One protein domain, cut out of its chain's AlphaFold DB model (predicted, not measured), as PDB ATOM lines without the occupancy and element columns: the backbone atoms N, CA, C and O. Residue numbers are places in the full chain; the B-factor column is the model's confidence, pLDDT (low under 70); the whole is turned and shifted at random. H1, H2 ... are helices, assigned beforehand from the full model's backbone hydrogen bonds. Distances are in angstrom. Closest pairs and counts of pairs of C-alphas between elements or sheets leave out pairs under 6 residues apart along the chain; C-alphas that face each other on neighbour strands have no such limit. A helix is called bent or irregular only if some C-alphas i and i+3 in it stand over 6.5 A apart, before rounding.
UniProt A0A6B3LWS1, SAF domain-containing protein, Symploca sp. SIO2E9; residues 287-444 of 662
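What this domain is: This is residues 287 to 444 of the 662 residues of the protein "SAF domain-containing protein" of Symploca sp. SIO2E9 (UniProt A0A6B3LWS1). The domain is a long rod in which two long helices, H2 and H5, run side by side in opposite ways, with a helical hairpin, H3 and H4, packed on H5 at one end and the short helix H1 packed on the kinked last part of H5 at the other end. The printed part has 158 residues, with five named helices in the order H1, H2, H3, H4, H5 and no named strand; the class is all helix. It is extended, with a radius of gyration of the C-alphas of 23.9 A, and the C-alphas span 83 by 27 by 25 A.

How they stand to each other: H1, residues 292 to 302, touches the hub H5, residues 390 to 441, with the C-alphas of Leu 299 and Ala 438 closest at 5.2 A; H5 touches H1 with residues 434 to 441 alone. Their lines stand at a steep tilt of 67 degrees, the same way. H2, residues 305 to 342, is only just apart from H1, at 8.2 A. H2 touches H5 at a shallow tilt of 14 degrees, opposite ways, and their closest C-alphas, Ser 325 and Ala 409, are 4.3 A apart. H3, residues 349 to 361, and H4, residues 365 to 383, form a helical hairpin at a shallow tilt of 21 degrees; their closest C-alphas, Ser 359 and Leu 368, are 5.0 A apart. H4 and H5 form another hairpin, at a shallow tilt of 20 degrees, with the C-alphas of Ser 367 and Thr 403 closest at 5.5 A; H5 touches H4 with residues 392 to 407 alone. H3 touches H5 the same way at a shallow tilt of 29 degrees, the C-alphas of Ser 352 and Thr 400 being closest at 6.3 A; H5 touches H3 with residues 400 to 407 alone. H3, H4 and H5 make an up and down bundle, each running against the one before it. H2 is apart from H3 and H4. In H3 and H4 every O i to N i+4 pair is within hydrogen-bond range; the counts are 31 of 34 in H2, 44 of 48 in H5 and 3 of 7 in H1, where 3 of 8 O i to N i+3 pairs are within range.

Where its parts are: H1 begins at C-alpha 292, (-36.061, -61.528, -22.207), and measures 14.7 A; it is only just irregular, with C-alphas 294 and 297 6.6 A apart. H2 measures 52.4 A and has a kink of 33 degrees near residue 332. H3 measures 18.8 A and H4 27.1 A. H5 measures 70.4 A, from C-alpha 390 at (-16.004, -9.007, -8.186) to C-alpha 441 at (-29.593, -75.692, -26.267). It is irregular, with C-alphas 433 and 436 8.0 A apart, and has a kink of 54 degrees near residue 434.

The domain as a whole: The two C-alphas farthest apart, those of Thr 386 and His 443, are 83.5 A apart. The printed part has no cut and no long link. Residues 383 to 389, of which 383 belongs to H4, stand free. The mean pLDDT of the printed part is 89.9, and residues 386 to 389 are under 70.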
ATOM      1  N   ARG A 287     -44.872 -60.460 -27.531       92.69
ATOM      2  CA  ARG A 287     -44.879 -61.273 -28.750       92.69
ATOM      3  C   ARG A 287     -44.814 -62.776 -28.461       92.69
ATOM      4  O   ARG A 287     -45.656 -63.520 -28.950       92.69
ATOM      5  N   TYR A 288     -43.860 -63.218 -27.641       93.38
ATOM      6  CA  TYR A 288     -43.541 -64.644 -27.471       93.38
ATOM      7  C   TYR A 288     -43.877 -65.215 -26.091       93.38
ATOM      8  O   TYR A 288     -43.695 -66.407 -25.879       93.38
ATOM      9  N   GLN A 289     -44.341 -64.397 -25.141       92.88
ATOM     10  CA  GLN A 289     -44.506 -64.783 -23.725       92.88
ATOM     11  C   GLN A 289     -43.214 -65.299 -23.075       92.88
ATOM     12  O   GLN A 289     -43.237 -66.057 -22.107       92.88
ATOM     13  N   LEU A 290     -42.082 -64.833 -23.600       91.81
ATOM     14  CA  LEU A 290     -40.739 -65.132 -23.134       91.81
ATOM     15  C   LEU A 290     -40.223 -63.985 -22.257       91.81
ATOM     16  O   LEU A 290     -40.337 -62.815 -22.622       91.81
ATOM     17  N   ASP A 291     -39.596 -64.314 -21.127       92.25
ATOM     18  CA  ASP A 291     -38.856 -63.336 -20.327       92.25
ATOM     19  C   ASP A 291     -37.469 -63.093 -20.944       92.25
ATOM     20  O   ASP A 291     -36.576 -63.949 -20.903       92.25
ATOM     21  N   ALA A 292     -37.293 -61.904 -21.527       92.31
ATOM     22  CA  ALA A 292     -36.061 -61.528 -22.207       92.31
ATOM     23  C   ALA A 292     -34.845 -61.551 -21.272       92.31
ATOM     24  O   ALA A 292     -33.781 -62.013 -21.674       92.31
ATOM     25  N   ILE A 293     -34.980 -61.089 -20.025       90.56
ATOM     26  CA  ILE A 293     -33.858 -61.009 -19.078       90.56
ATOM     27  C   ILE A 293     -33.395 -62.418 -18.707       90.56
ATOM     28  O   ILE A 293     -32.194 -62.700 -18.690       90.56
ATOM     29  N   LEU A 294     -34.351 -63.305 -18.437       91.19
ATOM     30  CA  LEU A 294     -34.078 -64.677 -18.031       91.19
ATOM     31  C   LEU A 294     -33.381 -65.469 -19.144       91.19
ATOM     32  O   LEU A 294     -32.335 -66.088 -18.915       91.19
ATOM     33  N   ILE A 295     -33.930 -65.419 -20.360       92.31
ATOM     34  CA  ILE A 295     -33.423 -66.208 -21.487       92.31
ATOM     35  C   ILE A 295     -32.152 -65.605 -22.089       92.31
ATOM     36  O   ILE A 295     -31.326 -66.358 -22.605       92.31
ATOM     37  N   TRP A 296     -31.916 -64.293 -21.957       92.31
ATOM     38  CA  TRP A 296     -30.730 -63.625 -22.506       92.31
ATOM     39  C   TRP A 296     -29.417 -64.343 -22.169       92.31
ATOM     40  O   TRP A 296     -28.591 -64.583 -23.044       92.31
ATOM     41  N   THR A 297     -29.243 -64.754 -20.911       89.44
ATOM     42  CA  THR A 297     -28.011 -65.419 -20.444       89.44
ATOM     43  C   THR A 297     -27.776 -66.804 -21.058       89.44
ATOM     44  O   THR A 297     -26.640 -67.270 -21.075       89.44
ATOM     45  N   ARG A 298     -28.828 -67.460 -21.567       89.56
ATOM     46  CA  ARG A 298     -28.756 -68.752 -22.271       89.56
ATOM     47  C   ARG A 298     -28.678 -68.567 -23.782       89.56
ATOM     48  O   ARG A 298     -28.038 -69.356 -24.465       89.56
ATOM     49  N   LEU A 299     -29.301 -67.508 -24.292       92.69
ATOM     50  CA  LEU A 299     -29.288 -67.173 -25.708       92.69
ATOM     51  C   LEU A 299     -27.938 -66.599 -26.144       92.69
ATOM     52  O   LEU A 299     -27.436 -66.975 -27.197       92.69
ATOM     53  N   GLN A 300     -27.333 -65.720 -25.338       90.94
ATOM     54  CA  GLN A 300     -26.113 -64.995 -25.695       90.94
ATOM     55  C   GLN A 300     -24.959 -65.906 -26.174       90.94
ATOM     56  O   GLN A 300     -24.362 -65.566 -27.195       90.94
ATOM     57  N   PRO A 301     -24.646 -67.049 -25.524       90.00
ATOM     58  CA  PRO A 301     -23.610 -67.971 -26.003       90.00
ATOM     59  C   PRO A 301     -23.935 -68.665 -27.336       90.00
ATOM     60  O   PRO A 301     -23.024 -69.114 -28.021       90.00
ATOM     61  N   ALA A 302     -25.216 -68.765 -27.708       90.62
ATOM     62  CA  ALA A 302     -25.670 -69.428 -28.932       90.62
ATOM     63  C   ALA A 302     -25.749 -68.481 -30.151       90.62
ATOM     64  O   ALA A 302     -26.029 -68.914 -31.280       90.62
ATOM     65  N   LEU A 303     -25.527 -67.178 -29.943       93.25
ATOM     66  CA  LEU A 303     -25.562 -66.176 -31.006       93.25
ATOM     67  C   LEU A 303     -24.315 -66.269 -31.903       93.25
ATOM     68  O   LEU A 303     -23.207 -66.453 -31.401       93.25
ATOM     69  N   PRO A 304     -24.459 -66.107 -33.231       94.12
ATOM     70  CA  PRO A 304     -23.311 -66.091 -34.129       94.12
ATOM     71  C   PRO A 304     -22.456 -64.836 -33.906       94.12
ATOM     72  O   PRO A 304     -22.978 -63.746 -33.664       94.12
ATOM     73  N   ASN A 305     -21.135 -64.973 -34.058       89.31
ATOM     74  CA  ASN A 305     -20.184 -63.876 -33.837       89.31
ATOM     75  C   ASN A 305     -20.480 -62.640 -34.708       89.31
ATOM     76  O   ASN A 305     -20.344 -61.515 -34.232       89.31
ATOM     77  N   GLU A 306     -20.951 -62.842 -35.942       91.69
ATOM     78  CA  GLU A 306     -21.352 -61.771 -36.872       91.69
ATOM     79  C   GLU A 306     -22.487 -60.894 -36.324       91.69
ATOM     80  O   GLU A 306     -22.547 -59.700 -36.606       91.69
ATOM     81  N   PHE A 307     -23.367 -61.464 -35.497       92.81
ATOM     82  CA  PHE A 307     -24.458 -60.736 -34.856       92.81
ATOM     83  C   PHE A 307     -24.026 -60.093 -33.531       92.81
ATOM     84  O   PHE A 307     -24.433 -58.975 -33.203       92.81
ATOM     85  N   VAL A 308     -23.179 -60.790 -32.768       90.56
ATOM     86  CA  VAL A 308     -22.701 -60.327 -31.459       90.56
ATOM     87  C   VAL A 308     -21.889 -59.034 -31.584       90.56
ATOM     88  O   VAL A 308     -22.081 -58.135 -30.765       90.56
ATOM     89  N   GLN A 309     -21.040 -58.900 -32.609       90.56
ATOM     90  CA  GLN A 309     -20.155 -57.736 -32.770       90.56
ATOM     91  C   GLN A 309     -20.924 -56.401 -32.909       90.56
ATOM     92  O   GLN A 309     -20.770 -55.544 -32.033       90.56
ATOM     93  N   PRO A 310     -21.850 -56.216 -33.880       92.06
ATOM     94  CA  PRO A 310     -22.626 -54.975 -33.988       92.06
ATOM     95  C   PRO A 310     -23.469 -54.656 -32.747       92.06
ATOM     96  O   PRO A 310     -23.748 -53.493 -32.453       92.06
ATOM     97  N   MET A 311     -23.929 -55.683 -32.031       92.19
ATOM     98  CA  MET A 311     -24.684 -55.515 -30.789       92.19
ATOM     99  C   MET A 311     -23.798 -55.024 -29.645       92.19
ATOM    100  O   MET A 311     -24.191 -54.112 -28.911       92.19
ATOM    101  N   GLN A 312     -22.598 -55.585 -29.509       90.25
ATOM    102  CA  GLN A 312     -21.606 -55.125 -28.542       90.25
ATOM    103  C   GLN A 312     -21.139 -53.699 -28.845       90.25
ATOM    104  O   GLN A 312     -20.999 -52.914 -27.909       90.25
ATOM    105  N   ASP A 313     -20.971 -53.331 -30.116       91.12
ATOM    106  CA  ASP A 313     -20.627 -51.963 -30.518       91.12
ATOM    107  C   ASP A 313     -21.728 -50.959 -30.136       91.12
ATOM    108  O   ASP A 313     -21.443 -49.922 -29.531       91.12
ATOM    109  N   ALA A 314     -23.000 -51.290 -30.388       92.88
ATOM    110  CA  ALA A 314     -24.127 -50.458 -29.957       92.88
ATOM    111  C   ALA A 314     -24.170 -50.310 -28.424       92.88
ATOM    112  O   ALA A 314     -24.333 -49.205 -27.899       92.88
ATOM    113  N   LYS A 315     -23.938 -51.407 -27.688       92.00
ATOM    114  CA  LYS A 315     -23.848 -51.383 -26.222       92.00
ATOM    115  C   LYS A 315     -22.670 -50.547 -25.723       92.00
ATOM    116  O   LYS A 315     -22.792 -49.850 -24.717       92.00
ATOM    117  N   MET A 316     -21.532 -50.613 -26.403       91.31
ATOM    118  CA  MET A 316     -20.337 -49.845 -26.072       91.31
ATOM    119  C   MET A 316     -20.565 -48.345 -26.276       91.31
ATOM    120  O   MET A 316     -20.206 -47.566 -25.397       91.31
ATOM    121  N   SER A 317     -21.210 -47.954 -27.382       93.50
ATOM    122  CA  SER A 317     -21.627 -46.569 -27.637       93.50
ATOM    123  C   SER A 317     -22.557 -46.057 -26.535       93.50
ATOM    124  O   SER A 317     -22.304 -45.004 -25.949       93.50
ATOM    125  N   LEU A 318     -23.571 -46.851 -26.167       94.25
ATOM    126  CA  LEU A 318     -24.474 -46.528 -25.063       94.25
ATOM    127  C   LEU A 318     -23.700 -46.316 -23.754       94.25
ATOM    128  O   LEU A 318     -23.836 -45.276 -23.113       94.25
ATOM    129  N   ASP A 319     -22.858 -47.275 -23.371       92.69
ATOM    130  CA  ASP A 319     -22.060 -47.195 -22.146       92.69
ATOM    131  C   ASP A 319     -21.155 -45.961 -22.119       92.69
ATOM    132  O   ASP A 319     -21.069 -45.284 -21.092       92.69
ATOM    133  N   LEU A 320     -20.486 -45.666 -23.235       93.12
ATOM    134  CA  LEU A 320     -19.613 -44.509 -23.378       93.12
ATOM    135  C   LEU A 320     -20.399 -43.206 -23.196       93.12
ATOM    136  O   LEU A 320     -19.994 -42.359 -22.405       93.12
ATOM    137  N   MET A 321     -21.532 -43.053 -23.883       95.31
ATOM    138  CA  MET A 321     -22.322 -41.818 -23.855       95.31
ATOM    139  C   MET A 321     -22.963 -41.555 -22.487       95.31
ATOM    140  O   MET A 321     -22.962 -40.414 -22.016       95.31
ATOM    141  N   VAL A 322     -23.448 -42.599 -21.800       94.56
ATOM    142  CA  VAL A 322     -23.935 -42.465 -20.414       94.56
ATOM    143  C   VAL A 322     -22.774 -42.103 -19.481       94.56
ATOM    144  O   VAL A 322     -22.919 -41.206 -18.652       94.56
ATOM    145  N   THR A 323     -21.607 -42.739 -19.645       93.44
ATOM    146  CA  THR A 323     -20.411 -42.442 -18.837       93.44
ATOM    147  C   THR A 323     -19.954 -40.999 -19.026       93.44
ATOM    148  O   THR A 323     -19.737 -40.306 -18.036       93.44
ATOM    149  N   LEU A 324     -19.877 -40.513 -20.269       93.69
ATOM    150  CA  LEU A 324     -19.531 -39.125 -20.581       93.69
ATOM    151  C   LEU A 324     -20.541 -38.146 -19.982       93.69
ATOM    152  O   LEU A 324     -20.136 -37.196 -19.320       93.69
ATOM    153  N   SER A 325     -21.844 -38.398 -20.141       95.19
ATOM    154  CA  SER A 325     -22.888 -37.563 -19.533       95.19
ATOM    155  C   SER A 325     -22.725 -37.487 -18.009       95.19
ATOM    156  O   SER A 325     -22.725 -36.396 -17.437       95.19
ATOM    157  N   GLY A 326     -22.503 -38.633 -17.357       93.19
ATOM    158  CA  GLY A 326     -22.284 -38.707 -15.916       93.19
ATOM    159  C   GLY A 326     -21.010 -37.991 -15.467       93.19
ATOM    160  O   GLY A 326     -21.044 -37.239 -14.499       93.19
ATOM    161  N   TYR A 327     -19.904 -38.170 -16.189       91.75
ATOM    162  CA  TYR A 327     -18.617 -37.528 -15.912       91.75
ATOM    163  C   TYR A 327     -18.672 -36.009 -16.065       91.75
ATOM    164  O   TYR A 327     -18.173 -35.284 -15.206       91.75
ATOM    165  N   ILE A 328     -19.298 -35.524 -17.140       93.25
ATOM    166  CA  ILE A 328     -19.469 -34.091 -17.389       93.25
ATOM    167  C   ILE A 328     -20.238 -33.450 -16.228       93.25
ATOM    168  O   ILE A 328     -19.857 -32.378 -15.774       93.25
ATOM    169  N   LEU A 329     -21.265 -34.109 -15.685       92.88
ATOM    170  CA  LEU A 329     -21.973 -33.597 -14.508       92.88
ATOM    171  C   LEU A 329     -21.138 -33.712 -13.230       92.88
ATOM    172  O   LEU A 329     -20.991 -32.729 -12.507       92.88
ATOM    173  N   LEU A 330     -20.598 -34.901 -12.950       90.56
ATOM    174  CA  LEU A 330     -19.904 -35.201 -11.697       90.56
ATOM    175  C   LEU A 330     -18.666 -34.329 -11.505       90.56
ATOM    176  O   LEU A 330     -18.413 -33.860 -10.400       90.56
ATOM    177  N   PHE A 331     -17.909 -34.107 -12.576       88.25
ATOM    178  CA  PHE A 331     -16.655 -33.379 -12.503       88.25
ATOM    179  C   PHE A 331     -16.700 -32.003 -13.162       88.25
ATOM    180  O   PHE A 331     -16.045 -31.078 -12.685       88.25
ATOM    181  N   GLY A 332     -17.486 -31.835 -14.228       89.88
ATOM    182  CA  GLY A 332     -17.603 -30.552 -14.916       89.88
ATOM    183  C   GLY A 332     -18.289 -29.486 -14.066       89.88
ATOM    184  O   GLY A 332     -17.885 -28.332 -14.147       89.88
ATOM    185  N   LEU A 333     -19.256 -29.847 -13.206       91.00
ATOM    186  CA  LEU A 333     -19.909 -28.883 -12.307       91.00
ATOM    187  C   LEU A 333     -18.965 -28.370 -11.199       91.00
ATOM    188  O   LEU A 333     -18.842 -27.155 -11.048       91.00
ATOM    189  N   PRO A 334     -18.243 -29.221 -10.438       91.06
ATOM    190  CA  PRO A 334     -17.226 -28.720  -9.513       91.06
ATOM    191  C   PRO A 334     -16.141 -27.901 -10.214       91.06
ATOM    192  O   PRO A 334     -15.719 -26.870  -9.694       91.06
ATOM    193  N   LEU A 335     -15.713 -28.330 -11.405       88.00
ATOM    194  CA  LEU A 335     -14.681 -27.642 -12.175       88.00
ATOM    195  C   LEU A 335     -15.154 -26.273 -12.688       88.00
ATOM    196  O   LEU A 335     -14.379 -25.320 -12.633       88.00
ATOM    197  N   SER A 336     -16.411 -26.140 -13.131       89.25
ATOM    198  CA  SER A 336     -16.983 -24.854 -13.555       89.25
ATOM    199  C   SER A 336     -17.073 -23.864 -12.396       89.25
ATOM    200  O   SER A 336     -16.728 -22.692 -12.558       89.25
ATOM    201  N   ILE A 337     -17.478 -24.343 -11.217       88.56
ATOM    202  CA  ILE A 337     -17.537 -23.544  -9.990       88.56
ATOM    203  C   ILE A 337     -16.127 -23.128  -9.554       88.56
ATOM    204  O   ILE A 337     -15.885 -21.957  -9.277       88.56
ATOM    205  N   TRP A 338     -15.174 -24.061  -9.536       88.44
ATOM    206  CA  TRP A 338     -13.790 -23.770  -9.165       88.44
ATOM    207  C   TRP A 338     -13.139 -22.746 -10.109       88.44
ATOM    208  O   TRP A 338     -12.503 -21.795  -9.649       88.44
ATOM    209  N   LEU A 339     -13.345 -22.887 -11.424       85.38
ATOM    210  CA  LEU A 339     -12.799 -21.966 -12.423       85.38
ATOM    211  C   LEU A 339     -13.409 -20.559 -12.311       85.38
ATOM    212  O   LEU A 339     -12.706 -19.573 -12.529       85.38
ATOM    213  N   SER A 340     -14.686 -20.463 -11.924       86.81
ATOM    214  CA  SER A 340     -15.364 -19.188 -11.657       86.81
ATOM    215  C   SER A 340     -14.686 -18.387 -10.540       86.81
ATOM    216  O   SER A 340     -14.532 -17.179 -10.686       86.81
ATOM    217  N   PHE A 341     -14.209 -19.035  -9.472       86.25
ATOM    218  CA  PHE A 341     -13.518 -18.335  -8.382       86.25
ATOM    219  C   PHE A 341     -12.095 -17.900  -8.732       86.25
ATOM    220  O   PHE A 341     -11.615 -16.897  -8.207       86.25
ATOM    221  N   GLN A 342     -11.411 -18.650  -9.595       83.75
ATOM    222  CA  GLN A 342     -10.017 -18.372  -9.936       83.75
ATOM    223  C   GLN A 342      -9.884 -17.374 -11.100       83.75
ATOM    224  O   GLN A 342      -8.817 -16.795 -11.289       83.75
ATOM    225  N   SER A 343     -10.921 -17.199 -11.925       79.94
ATOM    226  CA  SER A 343     -10.905 -16.273 -13.062       79.94
ATOM    227  C   SER A 343     -11.544 -14.928 -12.708       79.94
ATOM    228  O   SER A 343     -12.663 -14.875 -12.208       79.94
ATOM    229  N   SER A 344     -10.854 -13.836 -13.042       76.75
ATOM    230  CA  SER A 344     -11.372 -12.463 -12.918       76.75
ATOM    231  C   SER A 344     -11.674 -11.823 -14.279       76.75
ATOM    232  O   SER A 344     -12.028 -10.648 -14.349       76.75
ATOM    233  N   THR A 345     -11.507 -12.572 -15.372       80.62
ATOM    234  CA  THR A 345     -11.683 -12.065 -16.736       80.62
ATOM    235  C   THR A 345     -13.140 -12.198 -17.167       80.62
ATOM    236  O   THR A 345     -13.697 -13.294 -17.158       80.62
ATOM    237  N   ILE A 346     -13.746 -11.081 -17.578       77.56
ATOM    238  CA  ILE A 346     -15.123 -11.042 -18.083       77.56
ATOM    239  C   ILE A 346     -15.224 -11.926 -19.331       77.56
ATOM    240  O   ILE A 346     -14.470 -11.750 -20.290       77.56
ATOM    241  N   LEU A 347     -16.176 -12.862 -19.331       84.12
ATOM    242  CA  LEU A 347     -16.471 -13.648 -20.523       84.12
ATOM    243  C   LEU A 347     -17.176 -12.769 -21.566       84.12
ATOM    244  O   LEU A 347     -18.124 -12.055 -21.220       84.12
ATOM    245  N   PRO A 348     -16.773 -12.847 -22.847       88.56
ATOM    246  CA  PRO A 348     -17.469 -12.154 -23.920       88.56
ATOM    247  C   PRO A 348     -18.964 -12.500 -23.967       88.56
ATOM    248  O   PRO A 348     -19.349 -13.670 -23.907       88.56
ATOM    249  N   TRP A 349     -19.813 -11.485 -24.143       87.44
ATOM    250  CA  TRP A 349     -21.276 -11.635 -24.179       87.44
ATOM    251  C   TRP A 349     -21.761 -12.616 -25.261       87.44
ATOM    252  O   TRP A 349     -22.780 -13.286 -25.073       87.44
ATOM    253  N   TRP A 350     -21.020 -12.749 -26.367       92.12
ATOM    254  CA  TRP A 350     -21.367 -13.654 -27.464       92.12
ATOM    255  C   TRP A 350     -21.340 -15.130 -27.044       92.12
ATOM    256  O   TRP A 350     -22.096 -15.919 -27.603       92.12
ATOM    257  N   ILE A 351     -20.559 -15.515 -26.024       91.81
ATOM    258  CA  ILE A 351     -20.554 -16.893 -25.501       91.81
ATOM    259  C   ILE A 351     -21.927 -17.226 -24.908       91.81
ATOM    260  O   ILE A 351     -22.517 -18.253 -25.241       91.81
ATOM    261  N   SER A 352     -22.481 -16.330 -24.086       90.88
ATOM    262  CA  SER A 352     -23.834 -16.489 -23.539       90.88
ATOM    263  C   SER A 352     -24.886 -16.539 -24.651       90.88
ATOM    264  O   SER A 352     -25.801 -17.356 -24.580       90.88
ATOM    265  N   LEU A 353     -24.742 -15.721 -25.704       92.69
ATOM    266  CA  LEU A 353     -25.650 -15.742 -26.856       92.69
ATOM    267  C   LEU A 353     -25.617 -17.093 -27.584       92.69
ATOM    268  O   LEU A 353     -26.671 -17.660 -27.863       92.69
ATOM    269  N   VAL A 354     -24.425 -17.636 -27.850       94.62
ATOM    270  CA  VAL A 354     -24.267 -18.959 -28.473       94.62
ATOM    271  C   VAL A 354     -24.948 -20.036 -27.627       94.62
ATOM    272  O   VAL A 354     -25.657 -20.877 -28.175       94.62
ATOM    273  N   LEU A 355     -24.816 -19.988 -26.297       93.19
ATOM    274  CA  LEU A 355     -25.494 -20.937 -25.406       93.19
ATOM    275  C   LEU A 355     -27.021 -20.773 -25.401       93.19
ATOM    276  O   LEU A 355     -27.728 -21.775 -25.278       93.19
ATOM    277  N   VAL A 356     -27.547 -19.553 -25.559       93.31
ATOM    278  CA  VAL A 356     -28.991 -19.312 -25.737       93.31
ATOM    279  C   VAL A 356     -29.466 -19.941 -27.043       93.31
ATOM    280  O   VAL A 356     -30.398 -20.744 -27.021       93.31
ATOM    281  N   VAL A 357     -28.800 -19.637 -28.163       93.62
ATOM    282  CA  VAL A 357     -29.139 -20.187 -29.488       93.62
ATOM    283  C   VAL A 357     -29.090 -21.713 -29.459       93.62
ATOM    284  O   VAL A 357     -30.036 -22.372 -29.891       93.62
ATOM    285  N   LEU A 358     -28.036 -22.281 -28.869       92.12
ATOM    286  CA  LEU A 358     -27.887 -23.723 -28.721       92.12
ATOM    287  C   LEU A 358     -28.989 -24.319 -27.832       92.12
ATOM    288  O   LEU A 358     -29.553 -25.352 -28.174       92.12
ATOM    289  N   SER A 359     -29.361 -23.659 -26.731       91.12
ATOM    290  CA  SER A 359     -30.444 -24.120 -25.848       91.12
ATOM    291  C   SER A 359     -31.816 -24.102 -26.528       91.12
ATOM    292  O   SER A 359     -32.617 -25.007 -26.292       91.12
ATOM    293  N   ILE A 360     -32.085 -23.105 -27.382       92.06
ATOM    294  CA  ILE A 360     -33.307 -23.034 -28.199       92.06
ATOM    295  C   ILE A 360     -33.317 -24.174 -29.214       92.06
ATOM    296  O   ILE A 360     -34.291 -24.925 -29.285       92.06
ATOM    297  N   PHE A 361     -32.221 -24.335 -29.962       91.31
ATOM    298  CA  PHE A 361     -32.087 -25.373 -30.982       91.31
ATOM    299  C   PHE A 361     -32.275 -26.778 -30.390       91.31
ATOM    300  O   PHE A 361     -33.027 -27.592 -30.923       91.31
ATOM    301  N   LEU A 362     -31.668 -27.030 -29.230       87.56
ATOM    302  CA  LEU A 362     -31.756 -28.299 -28.507       87.56
ATOM    303  C   LEU A 362     -33.038 -28.451 -27.664       87.56
ATOM    304  O   LEU A 362     -33.258 -29.505 -27.069       87.56
ATOM    305  N   ARG A 363     -33.906 -27.429 -27.613       86.69
ATOM    306  CA  ARG A 363     -35.163 -27.404 -26.836       86.69
ATOM    307  C   ARG A 363     -34.974 -27.747 -25.350       86.69
ATOM    308  O   ARG A 363     -35.829 -28.389 -24.733       86.69
ATOM    309  N   PHE A 364     -33.855 -27.322 -24.760       87.81
ATOM    310  CA  PHE A 364     -33.544 -27.583 -23.356       87.81
ATOM    311  C   PHE A 364     -33.883 -26.369 -22.477       87.81
ATOM    312  O   PHE A 364     -33.094 -25.448 -22.288       87.81
ATOM    313  N   ASN A 365     -35.093 -26.375 -21.913       88.06
ATOM    314  CA  ASN A 365     -35.657 -25.210 -21.218       88.06
ATOM    315  C   ASN A 365     -34.844 -24.750 -19.993       88.06
ATOM    316  O   ASN A 365     -34.783 -23.558 -19.714       88.06
ATOM    317  N   VAL A 366     -34.218 -25.673 -19.253       88.62
ATOM    318  CA  VAL A 366     -33.441 -25.320 -18.050       88.62
ATOM    319  C   VAL A 366     -32.154 -24.586 -18.429       88.62
ATOM    320  O   VAL A 366     -31.857 -23.550 -17.838       88.62
ATOM    321  N   SER A 367     -31.417 -25.069 -19.435       88.25
ATOM    322  CA  SER A 367     -30.236 -24.347 -19.917       88.25
ATOM    323  C   SER A 367     -30.616 -23.028 -20.573       88.25
ATOM    324  O   SER A 367     -29.877 -22.068 -20.424       88.25
ATOM    325  N   LEU A 368     -31.776 -22.943 -21.233       91.75
ATOM    326  CA  LEU A 368     -32.255 -21.690 -21.813       91.75
ATOM    327  C   LEU A 368     -32.425 -20.606 -20.744       91.75
ATOM    328  O   LEU A 368     -31.941 -19.493 -20.926       91.75
ATOM    329  N   LEU A 369     -33.053 -20.935 -19.611       93.75
ATOM    330  CA  LEU A 369     -33.213 -19.992 -18.500       93.75
ATOM    331  C   LEU A 369     -31.859 -19.545 -17.930       93.75
ATOM    332  O   LEU A 369     -31.661 -18.355 -17.683       93.75
ATOM    333  N   LEU A 370     -30.910 -20.470 -17.762       92.25
ATOM    334  CA  LEU A 370     -29.572 -20.141 -17.259       92.25
ATOM    335  C   LEU A 370     -28.766 -19.312 -18.270       92.25
ATOM    336  O   LEU A 370     -28.126 -18.335 -17.889       92.25
ATOM    337  N   ALA A 371     -28.851 -19.637 -19.560       90.75
ATOM    338  CA  ALA A 371     -28.176 -18.922 -20.635       90.75
ATOM    339  C   ALA A 371     -28.724 -17.498 -20.803       90.75
ATOM    340  O   ALA A 371     -27.945 -16.556 -20.940       90.75
ATOM    341  N   LEU A 372     -30.048 -17.318 -20.721       93.38
ATOM    342  CA  LEU A 372     -30.682 -15.996 -20.711       93.38
ATOM    343  C   LEU A 372     -30.259 -15.191 -19.480       93.38
ATOM    344  O   LEU A 372     -29.914 -14.021 -19.609       93.38
ATOM    345  N   SER A 373     -30.207 -15.824 -18.302       91.94
ATOM    346  CA  SER A 373     -29.705 -15.179 -17.080       91.94
ATOM    347  C   SER A 373     -28.251 -14.723 -17.250       91.94
ATOM    348  O   SER A 373     -27.918 -13.576 -16.959       91.94
ATOM    349  N   SER A 374     -27.396 -15.589 -17.803       91.12
ATOM    350  CA  SER A 374     -25.994 -15.295 -18.128       91.12
ATOM    351  C   SER A 374     -25.851 -14.137 -19.120       91.12
ATOM    352  O   SER A 374     -24.998 -13.263 -18.945       91.12
ATOM    353  N   LEU A 375     -26.689 -14.101 -20.159       92.31
ATOM    354  CA  LEU A 375     -26.686 -13.045 -21.170       92.31
ATOM    355  C   LEU A 375     -27.096 -11.696 -20.566       92.31
ATOM    356  O   LEU A 375     -26.410 -10.699 -20.789       92.31
ATOM    357  N   SER A 376     -28.140 -11.683 -19.736       90.06
ATOM    358  CA  SER A 376     -28.577 -10.493 -19.002       90.06
ATOM    359  C   SER A 376     -27.484  -9.959 -18.076       90.06
ATOM    360  O   SER A 376     -27.229  -8.755 -18.073       90.06
ATOM    361  N   LEU A 377     -26.777 -10.835 -17.344       88.44
ATOM    362  CA  LEU A 377     -25.617 -10.435 -16.535       88.44
ATOM    363  C   LEU A 377     -24.487  -9.858 -17.399       88.44
ATOM    364  O   LEU A 377     -23.921  -8.827 -17.049       88.44
ATOM    365  N   SER A 378     -24.187 -10.489 -18.539       87.12
ATOM    366  CA  SER A 378     -23.143 -10.029 -19.471       87.12
ATOM    367  C   SER A 378     -23.435  -8.611 -19.983       87.12
ATOM    368  O   SER A 378     -22.542  -7.765 -20.068       87.12
ATOM    369  N   TRP A 379     -24.703  -8.335 -20.298       87.50
ATOM    370  CA  TRP A 379     -25.154  -7.024 -20.760       87.50
ATOM    371  C   TRP A 379     -25.121  -5.975 -19.640       87.50
ATOM    372  O   TRP A 379     -24.627  -4.868 -19.844       87.50
ATOM    373  N   LEU A 380     -25.547  -6.344 -18.429       84.88
ATOM    374  CA  LEU A 380     -25.523  -5.468 -17.255       84.88
ATOM    375  C   LEU A 380     -24.094  -5.056 -16.859       84.88
ATOM    376  O   LEU A 380     -23.852  -3.880 -16.582       84.88
ATOM    377  N   ILE A 381     -23.142  -5.995 -16.909       82.81
ATOM    378  CA  ILE A 381     -21.711  -5.735 -16.685       82.81
ATOM    379  C   ILE A 381     -21.156  -4.778 -17.751       82.81
ATOM    380  O   ILE A 381     -20.391  -3.872 -17.421       82.81
ATOM    381  N   SER A 382     -21.576  -4.934 -19.011       82.19
ATOM    382  CA  SER A 382     -21.125  -4.078 -20.120       82.19
ATOM    383  C   SER A 382     -21.633  -2.635 -20.011       82.19
ATOM    384  O   SER A 382     -20.929  -1.707 -20.396       82.19
ATOM    385  N   LEU A 383     -22.843  -2.430 -19.477       83.19
ATOM    386  CA  LEU A 383     -23.466  -1.105 -19.349       83.19
ATOM    387  C   LEU A 383     -22.926  -0.278 -18.177       83.19
ATOM    388  O   LEU A 383     -22.888   0.949 -18.264       83.19
ATOM    389  N   LYS A 384     -22.560  -0.922 -17.062       80.69
ATOM    390  CA  LYS A 384     -22.085  -0.237 -15.846       80.69
ATOM    391  C   LYS A 384     -20.815  -0.889 -15.278       80.69
ATOM    392  O   LYS A 384     -20.851  -1.433 -14.174       80.69
ATOM    393  N   PRO A 385     -19.667  -0.772 -15.973       71.62
ATOM    394  CA  PRO A 385     -18.393  -1.339 -15.525       71.62
ATOM    395  C   PRO A 385     -17.816  -0.656 -14.271       71.62
ATOM    396  O   PRO A 385     -16.798  -1.083 -13.751       71.62
ATOM    397  N   THR A 386     -18.431   0.406 -13.748       66.25
ATOM    398  CA  THR A 386     -17.981   1.099 -12.528       66.25
ATOM    399  C   THR A 386     -18.625   0.566 -11.240       66.25
ATOM    400  O   THR A 386     -18.133   0.854 -10.155       66.25
ATOM    401  N   LEU A 387     -19.683  -0.252 -11.336       57.56
ATOM    402  CA  LEU A 387     -20.395  -0.890 -10.209       57.56
ATOM    403  C   LEU A 387     -19.876  -2.314  -9.897       57.56
ATOM    404  O   LEU A 387     -20.569  -3.119  -9.274       57.56
ATOM    405  N   LEU A 388     -18.660  -2.634 -10.350       59.41
ATOM    406  CA  LEU A 388     -18.051  -3.967 -10.321       59.41
ATOM    407  C   LEU A 388     -17.739  -4.458  -8.900       59.41
ATOM    408  O   LEU A 388     -16.620  -4.342  -8.407       59.41
ATOM    409  N   VAL A 389     -18.707  -5.119  -8.271       64.69
ATOM    410  CA  VAL A 389     -18.396  -6.118  -7.246       64.69
ATOM    411  C   VAL A 389     -17.859  -7.345  -7.985       64.69
ATOM    412  O   VAL A 389     -18.552  -7.895  -8.842       64.69
ATOM    413  N   SER A 390     -16.641  -7.784  -7.656       74.31
ATOM    414  CA  SER A 390     -16.004  -9.007  -8.186       74.31
ATOM    415  C   SER A 390     -16.951 -10.218  -8.221       74.31
ATOM    416  O   SER A 390     -16.884 -11.040  -9.133       74.31
ATOM    417  N   GLY A 391     -17.905 -10.271  -7.288       80.81
ATOM    418  CA  GLY A 391     -18.963 -11.276  -7.228       80.81
ATOM    419  C   GLY A 391     -19.857 -11.372  -8.474       80.81
ATOM    420  O   GLY A 391     -20.247 -12.480  -8.830       80.81
ATOM    421  N   PHE A 392     -20.161 -10.280  -9.187       84.81
ATOM    422  CA  PHE A 392     -21.011 -10.355 -10.392       84.81
ATOM    423  C   PHE A 392     -20.295 -11.007 -11.580       84.81
ATOM    424  O   PHE A 392     -20.920 -11.765 -12.320       84.81
ATOM    425  N   ILE A 393     -18.991 -10.762 -11.736       84.12
ATOM    426  CA  ILE A 393     -18.176 -11.409 -12.775       84.12
ATOM    427  C   ILE A 393     -18.067 -12.909 -12.478       84.12
ATOM    428  O   ILE A 393     -18.308 -13.734 -13.359       84.12
ATOM    429  N   GLN A 394     -17.788 -13.273 -11.224       88.06
ATOM    430  CA  GLN A 394     -17.739 -14.676 -10.799       88.06
ATOM    431  C   GLN A 394     -19.083 -15.375 -11.040       88.06
ATOM    432  O   GLN A 394     -19.118 -16.475 -11.599       88.06
ATOM    433  N   LEU A 395     -20.196 -14.715 -10.700       88.44
ATOM    434  CA  LEU A 395     -21.543 -15.235 -10.925       88.44
ATOM    435  C   LEU A 395     -21.842 -15.436 -12.417       88.44
ATOM    436  O   LEU A 395     -22.348 -16.495 -12.787       88.44
ATOM    437  N   GLN A 396     -21.486 -14.473 -13.275       89.25
ATOM    438  CA  GLN A 396     -21.619 -14.605 -14.729       89.25
ATOM    439  C   GLN A 396     -20.865 -15.849 -15.221       89.25
ATOM    440  O   GLN A 396     -21.478 -16.722 -15.829       89.25
ATOM    441  N   ILE A 397     -19.573 -15.976 -14.891       88.81
ATOM    442  CA  ILE A 397     -18.727 -17.106 -15.311       88.81
ATOM    443  C   ILE A 397     -19.300 -18.440 -14.828       88.81
ATOM    444  O   ILE A 397     -19.391 -19.392 -15.605       88.81
ATOM    445  N   SER A 398     -19.730 -18.505 -13.566       90.56
ATOM    446  CA  SER A 398     -20.310 -19.715 -12.979       90.56
ATOM    447  C   SER A 398     -21.562 -20.154 -13.734       90.56
ATOM    448  O   SER A 398     -21.668 -21.318 -14.126       90.56
ATOM    449  N   ILE A 399     -22.484 -19.226 -14.018       92.06
ATOM    450  CA  ILE A 399     -23.716 -19.530 -14.754       92.06
ATOM    451  C   ILE A 399     -23.392 -19.923 -16.201       92.06
ATOM    452  O   ILE A 399     -23.927 -20.926 -16.679       92.06
ATOM    453  N   THR A 400     -22.505 -19.201 -16.897       92.56
ATOM    454  CA  THR A 400     -22.126 -19.520 -18.286       92.56
ATOM    455  C   THR A 400     -21.525 -20.923 -18.388       92.56
ATOM    456  O   THR A 400     -21.994 -21.742 -19.180       92.56
ATOM    457  N   LEU A 401     -20.524 -21.235 -17.560       91.75
ATOM    458  CA  LEU A 401     -19.845 -22.532 -17.587       91.75
ATOM    459  C   LEU A 401     -20.771 -23.665 -17.144       91.75
ATOM    460  O   LEU A 401     -20.791 -24.717 -17.776       91.75
ATOM    461  N   THR A 402     -21.590 -23.447 -16.115       92.94
ATOM    462  CA  THR A 402     -22.588 -24.434 -15.676       92.94
ATOM    463  C   THR A 402     -23.603 -24.718 -16.780       92.94
ATOM    464  O   THR A 402     -23.943 -25.875 -17.023       92.94
ATOM    465  N   THR A 403     -24.044 -23.691 -17.511       93.69
ATOM    466  CA  THR A 403     -24.930 -23.862 -18.671       93.69
ATOM    467  C   THR A 403     -24.254 -24.703 -19.757       93.69
ATOM    468  O   THR A 403     -24.866 -25.643 -20.263       93.69
ATOM    469  N   ALA A 404     -22.989 -24.415 -20.084       93.38
ATOM    470  CA  ALA A 404     -22.222 -25.182 -21.065       93.38
ATOM    471  C   ALA A 404     -22.047 -26.654 -20.644       93.38
ATOM    472  O   ALA A 404     -22.265 -27.555 -21.454       93.38
ATOM    473  N   VAL A 405     -21.736 -26.905 -19.368       94.00
ATOM    474  CA  VAL A 405     -21.626 -28.254 -18.789       94.00
ATOM    475  C   VAL A 405     -22.955 -29.001 -18.892       94.00
ATOM    476  O   VAL A 405     -22.985 -30.124 -19.388       94.00
ATOM    477  N   LEU A 406     -24.067 -28.379 -18.488       94.31
ATOM    478  CA  LEU A 406     -25.394 -28.995 -18.571       94.31
ATOM    479  C   LEU A 406     -25.793 -29.317 -20.017       94.31
ATOM    480  O   LEU A 406     -26.350 -30.385 -20.266       94.31
ATOM    481  N   LEU A 407     -25.484 -28.434 -20.971       93.81
ATOM    482  CA  LEU A 407     -25.727 -28.664 -22.396       93.81
ATOM    483  C   LEU A 407     -24.891 -29.828 -22.938       93.81
ATOM    484  O   LEU A 407     -25.436 -30.703 -23.609       93.81
ATOM    485  N   ALA A 408     -23.598 -29.883 -22.614       93.69
ATOM    486  CA  ALA A 408     -22.716 -30.969 -23.037       93.69
ATOM    487  C   ALA A 408     -23.144 -32.325 -22.446       93.69
ATOM    488  O   ALA A 408     -23.180 -33.340 -23.152       93.69
ATOM    489  N   ALA A 409     -23.538 -32.350 -21.168       94.69
ATOM    490  CA  ALA A 409     -24.044 -33.559 -20.524       94.69
ATOM    491  C   ALA A 409     -25.392 -34.001 -21.106       94.69
ATOM    492  O   ALA A 409     -25.609 -35.199 -21.308       94.69
ATOM    493  N   TRP A 410     -26.283 -33.050 -21.406       93.56
ATOM    494  CA  TRP A 410     -27.566 -33.321 -22.051       93.56
ATOM    495  C   TRP A 410     -27.381 -33.849 -23.478       93.56
ATOM    496  O   TRP A 410     -28.022 -34.830 -23.842       93.56
ATOM    497  N   LEU A 411     -26.463 -33.277 -24.263       94.50
ATOM    498  CA  LEU A 411     -26.154 -33.750 -25.616       94.50
ATOM    499  C   LEU A 411     -25.579 -35.171 -25.586       94.50
ATOM    500  O   LEU A 411     -25.977 -36.024 -26.378       94.50
ATOM    501  N   SER A 412     -24.693 -35.452 -24.629       94.75
ATOM    502  CA  SER A 412     -24.171 -36.805 -24.399       94.75
ATOM    503  C   SER A 412     -25.296 -37.777 -24.022       94.75
ATOM    504  O   SER A 412     -25.347 -38.892 -24.531       94.75
ATOM    505  N   TYR A 413     -26.261 -37.343 -23.202       95.38
ATOM    506  CA  TYR A 413     -27.446 -38.141 -22.881       95.38
ATOM    507  C   TYR A 413     -28.345 -38.394 -24.102       95.38
ATOM    508  O   TYR A 413     -28.810 -39.515 -24.278       95.38
ATOM    509  N   GLN A 414     -28.568 -37.409 -24.975       94.75
ATOM    510  CA  GLN A 414     -29.343 -37.624 -26.207       94.75
ATOM    511  C   GLN A 414     -28.665 -38.634 -27.139       94.75
ATOM    512  O   GLN A 414     -29.328 -39.508 -27.693       94.75
ATOM    513  N   ASN A 415     -27.337 -38.578 -27.258       95.38
ATOM    514  CA  ASN A 415     -26.583 -39.597 -27.989       95.38
ATOM    515  C   ASN A 415     -26.679 -40.974 -27.314       95.38
ATOM    516  O   ASN A 415     -26.819 -41.981 -28.005       95.38
ATOM    517  N   ALA A 416     -26.692 -41.034 -25.977       96.38
ATOM    518  CA  ALA A 416     -26.952 -42.279 -25.252       96.38
ATOM    519  C   ALA A 416     -28.347 -42.843 -25.561       96.38
ATOM    520  O   ALA A 416     -28.489 -44.045 -25.752       96.38
ATOM    521  N   VAL A 417     -29.369 -41.987 -25.655       96.19
ATOM    522  CA  VAL A 417     -30.731 -42.380 -26.047       96.19
ATOM    523  C   VAL A 417     -30.738 -42.985 -27.455       96.19
ATOM    524  O   VAL A 417     -31.302 -44.059 -27.636       96.19
ATOM    525  N   GLN A 418     -30.066 -42.366 -28.430       95.69
ATOM    526  CA  GLN A 418     -29.957 -42.920 -29.790       95.69
ATOM    527  C   GLN A 418     -29.201 -44.257 -29.819       95.69
ATOM    528  O   GLN A 418     -29.650 -45.219 -30.440       95.69
ATOM    529  N   ALA A 419     -28.097 -44.365 -29.077       95.94
ATOM    530  CA  ALA A 419     -27.367 -45.622 -28.933       95.94
ATOM    531  C   ALA A 419     -28.216 -46.717 -28.259       95.94
ATOM    532  O   ALA A 419     -28.085 -47.895 -28.592       95.94
ATOM    533  N   ALA A 420     -29.113 -46.342 -27.343       96.81
ATOM    534  CA  ALA A 420     -30.048 -47.266 -26.713       96.81
ATOM    535  C   ALA A 420     -31.125 -47.775 -27.669       96.81
ATOM    536  O   ALA A 420     -31.485 -48.943 -27.557       96.81
ATOM    537  N   VAL A 421     -31.610 -46.948 -28.605       97.00
ATOM    538  CA  VAL A 421     -32.525 -47.404 -29.667       97.00
ATOM    539  C   VAL A 421     -31.831 -48.478 -30.499       97.00
ATOM    540  O   VAL A 421     -32.319 -49.602 -30.567       97.00
ATOM    541  N   ALA A 422     -30.628 -48.182 -31.005       96.38
ATOM    542  CA  ALA A 422     -29.853 -49.127 -31.807       96.38
ATOM    543  C   ALA A 422     -29.523 -50.426 -31.046       96.38
ATOM    544  O   ALA A 422     -29.575 -51.520 -31.612       96.38
ATOM    545  N   TYR A 423     -29.185 -50.333 -29.757       96.00
ATOM    546  CA  TYR A 423     -28.958 -51.508 -28.915       96.00
ATOM    547  C   TYR A 423     -30.253 -52.297 -28.671       96.00
ATOM    548  O   TYR A 423     -30.262 -53.518 -28.812       96.00
ATOM    549  N   GLY A 424     -31.353 -51.611 -28.350       95.19
ATOM    550  CA  GLY A 424     -32.659 -52.213 -28.100       95.19
ATOM    551  C   GLY A 424     -33.204 -52.957 -29.317       95.19
ATOM    552  O   GLY A 424     -33.651 -54.091 -29.178       95.19
ATOM    553  N   GLU A 425     -33.102 -52.379 -30.515       95.50
ATOM    554  CA  GLU A 425     -33.473 -53.049 -31.767       95.50
ATOM    555  C   GLU A 425     -32.665 -54.327 -32.000       95.50
ATOM    556  O   GLU A 425     -33.235 -55.355 -32.358       95.50
ATOM    557  N   LYS A 426     -31.353 -54.304 -31.730       94.94
ATOM    558  CA  LYS A 426     -30.511 -55.506 -31.834       94.94
ATOM    559  C   LYS A 426     -30.900 -56.567 -30.811       94.94
ATOM    560  O   LYS A 426     -30.911 -57.740 -31.155       94.94
ATOM    561  N   ILE A 427     -31.275 -56.190 -29.589       94.19
ATOM    562  CA  ILE A 427     -31.791 -57.152 -28.604       94.19
ATOM    563  C   ILE A 427     -33.087 -57.797 -29.104       94.19
ATOM    564  O   ILE A 427     -33.200 -59.020 -29.078       94.19
ATOM    565  N   LYS A 428     -34.032 -57.011 -29.627       94.75
ATOM    566  CA  LYS A 428     -35.274 -57.551 -30.202       94.75
ATOM    567  C   LYS A 428     -34.993 -58.490 -31.375       94.75
ATOM    568  O   LYS A 428     -35.483 -59.613 -31.379       94.75
ATOM    569  N   ALA A 429     -34.127 -58.076 -32.302       95.12
ATOM    570  CA  ALA A 429     -33.702 -58.895 -33.434       95.12
ATOM    571  C   ALA A 429     -33.012 -60.197 -32.991       95.12
ATOM    572  O   ALA A 429     -33.176 -61.229 -33.638       95.12
ATOM    573  N   ALA A 430     -32.274 -60.178 -31.875       95.00
ATOM    574  CA  ALA A 430     -31.643 -61.374 -31.326       95.00
ATOM    575  C   ALA A 430     -32.692 -62.436 -30.972       95.00
ATOM    576  O   ALA A 430     -32.531 -63.604 -31.318       95.00
ATOM    577  N   PHE A 431     -33.785 -62.027 -30.324       95.38
ATOM    578  CA  PHE A 431     -34.893 -62.925 -30.008       95.38
ATOM    579  C   PHE A 431     -35.704 -63.295 -31.251       95.38
ATOM    580  O   PHE A 431     -35.996 -64.472 -31.452       95.38
ATOM    581  N   ASP A 432     -36.008 -62.332 -32.122       94.19
ATOM    582  CA  ASP A 432     -36.772 -62.583 -33.348       94.19
ATOM    583  C   ASP A 432     -36.096 -63.623 -34.255       94.19
ATOM    584  O   ASP A 432     -36.782 -64.466 -34.830       94.19
ATOM    585  N   LEU A 433     -34.761 -63.621 -34.333       94.69
ATOM    586  CA  LEU A 433     -34.006 -64.522 -35.209       94.69
ATOM    587  C   LEU A 433     -33.505 -65.796 -34.521       94.69
ATOM    588  O   LEU A 433     -33.421 -66.838 -35.167       94.69
ATOM    589  N   TYR A 434     -33.135 -65.738 -33.237       94.44
ATOM    590  CA  TYR A 434     -32.361 -66.810 -32.598       94.44
ATOM    591  C   TYR A 434     -33.014 -67.440 -31.368       94.44
ATOM    592  O   TYR A 434     -32.410 -68.338 -30.785       94.44
ATOM    593  N   ARG A 435     -34.229 -67.045 -30.963       93.38
ATOM    594  CA  ARG A 435     -34.891 -67.606 -29.763       93.38
ATOM    595  C   ARG A 435     -34.938 -69.139 -29.742       93.38
ATOM    596  O   ARG A 435     -34.726 -69.737 -28.693       93.38
ATOM    597  N   TRP A 436     -35.126 -69.785 -30.892       91.62
ATOM    598  CA  TRP A 436     -35.161 -71.245 -30.996       91.62
ATOM    599  C   TRP A 436     -33.824 -71.921 -30.694       91.62
ATOM    600  O   TRP A 436     -33.826 -73.012 -30.137       91.62
ATOM    601  N   LYS A 437     -32.688 -71.243 -30.904       91.06
ATOM    602  CA  LYS A 437     -31.381 -71.768 -30.482       91.06
ATOM    603  C   LYS A 437     -31.299 -71.980 -28.971       91.06
ATOM    604  O   LYS A 437     -30.585 -72.865 -28.510       91.06
ATOM    605  N   ALA A 438     -32.025 -71.176 -28.191       89.94
ATOM    606  CA  ALA A 438     -32.102 -71.386 -26.751       89.94
ATOM    607  C   ALA A 438     -32.934 -72.636 -26.402       89.94
ATOM    608  O   ALA A 438     -32.559 -73.347 -25.477       89.94
ATOM    609  N   LEU A 439     -33.998 -72.955 -27.153       88.81
ATOM    610  CA  LEU A 439     -34.750 -74.210 -26.981       88.81
ATOM    611  C   LEU A 439     -33.905 -75.427 -27.367       88.81
ATOM    612  O   LEU A 439     -33.848 -76.395 -26.613       88.81
ATOM    613  N   GLU A 440     -33.197 -75.345 -28.495       86.81
ATOM    614  CA  GLU A 440     -32.267 -76.383 -28.949       86.81
ATOM    615  C   GLU A 440     -31.175 -76.650 -27.906       86.81
ATOM    616  O   GLU A 440     -30.911 -77.802 -27.565       86.81
ATOM    617  N   GLY A 441     -30.586 -75.588 -27.339       85.94
ATOM    618  CA  GLY A 441     -29.593 -75.692 -26.267       85.94
ATOM    619  C   GLY A 441     -30.146 -76.255 -24.953       85.94
ATOM    620  O   GLY A 441     -29.393 -76.820 -24.166       85.94
ATOM    621  N   LEU A 442     -31.457 -76.138 -24.720       85.50
ATOM    622  CA  LEU A 442     -32.164 -76.783 -23.609       85.50
ATOM    623  C   LEU A 442     -32.648 -78.203 -23.955       85.50
ATOM    624  O   LEU A 442     -33.279 -78.846 -23.118       85.50
ATOM    625  N   HIS A 443     -32.347 -78.697 -25.160       82.56
ATOM    626  CA  HIS A 443     -32.813 -79.978 -25.697       82.56
ATOM    627  C   HIS A 443     -34.344 -80.118 -25.731       82.56
ATOM    628  O   HIS A 443     -34.883 -81.218 -25.589       82.56
ATOM    629  N   LEU A 444     -35.046 -79.004 -25.942       82.56
ATOM    630  CA  LEU A 444     -36.497 -78.960 -26.090       82.56
ATOM    631  C   LEU A 444     -36.902 -79.086 -27.559       82.56
ATOM    632  O   LEU A 444     -36.153 -78.726 -28.467       82.56
TER     633      LEU A 444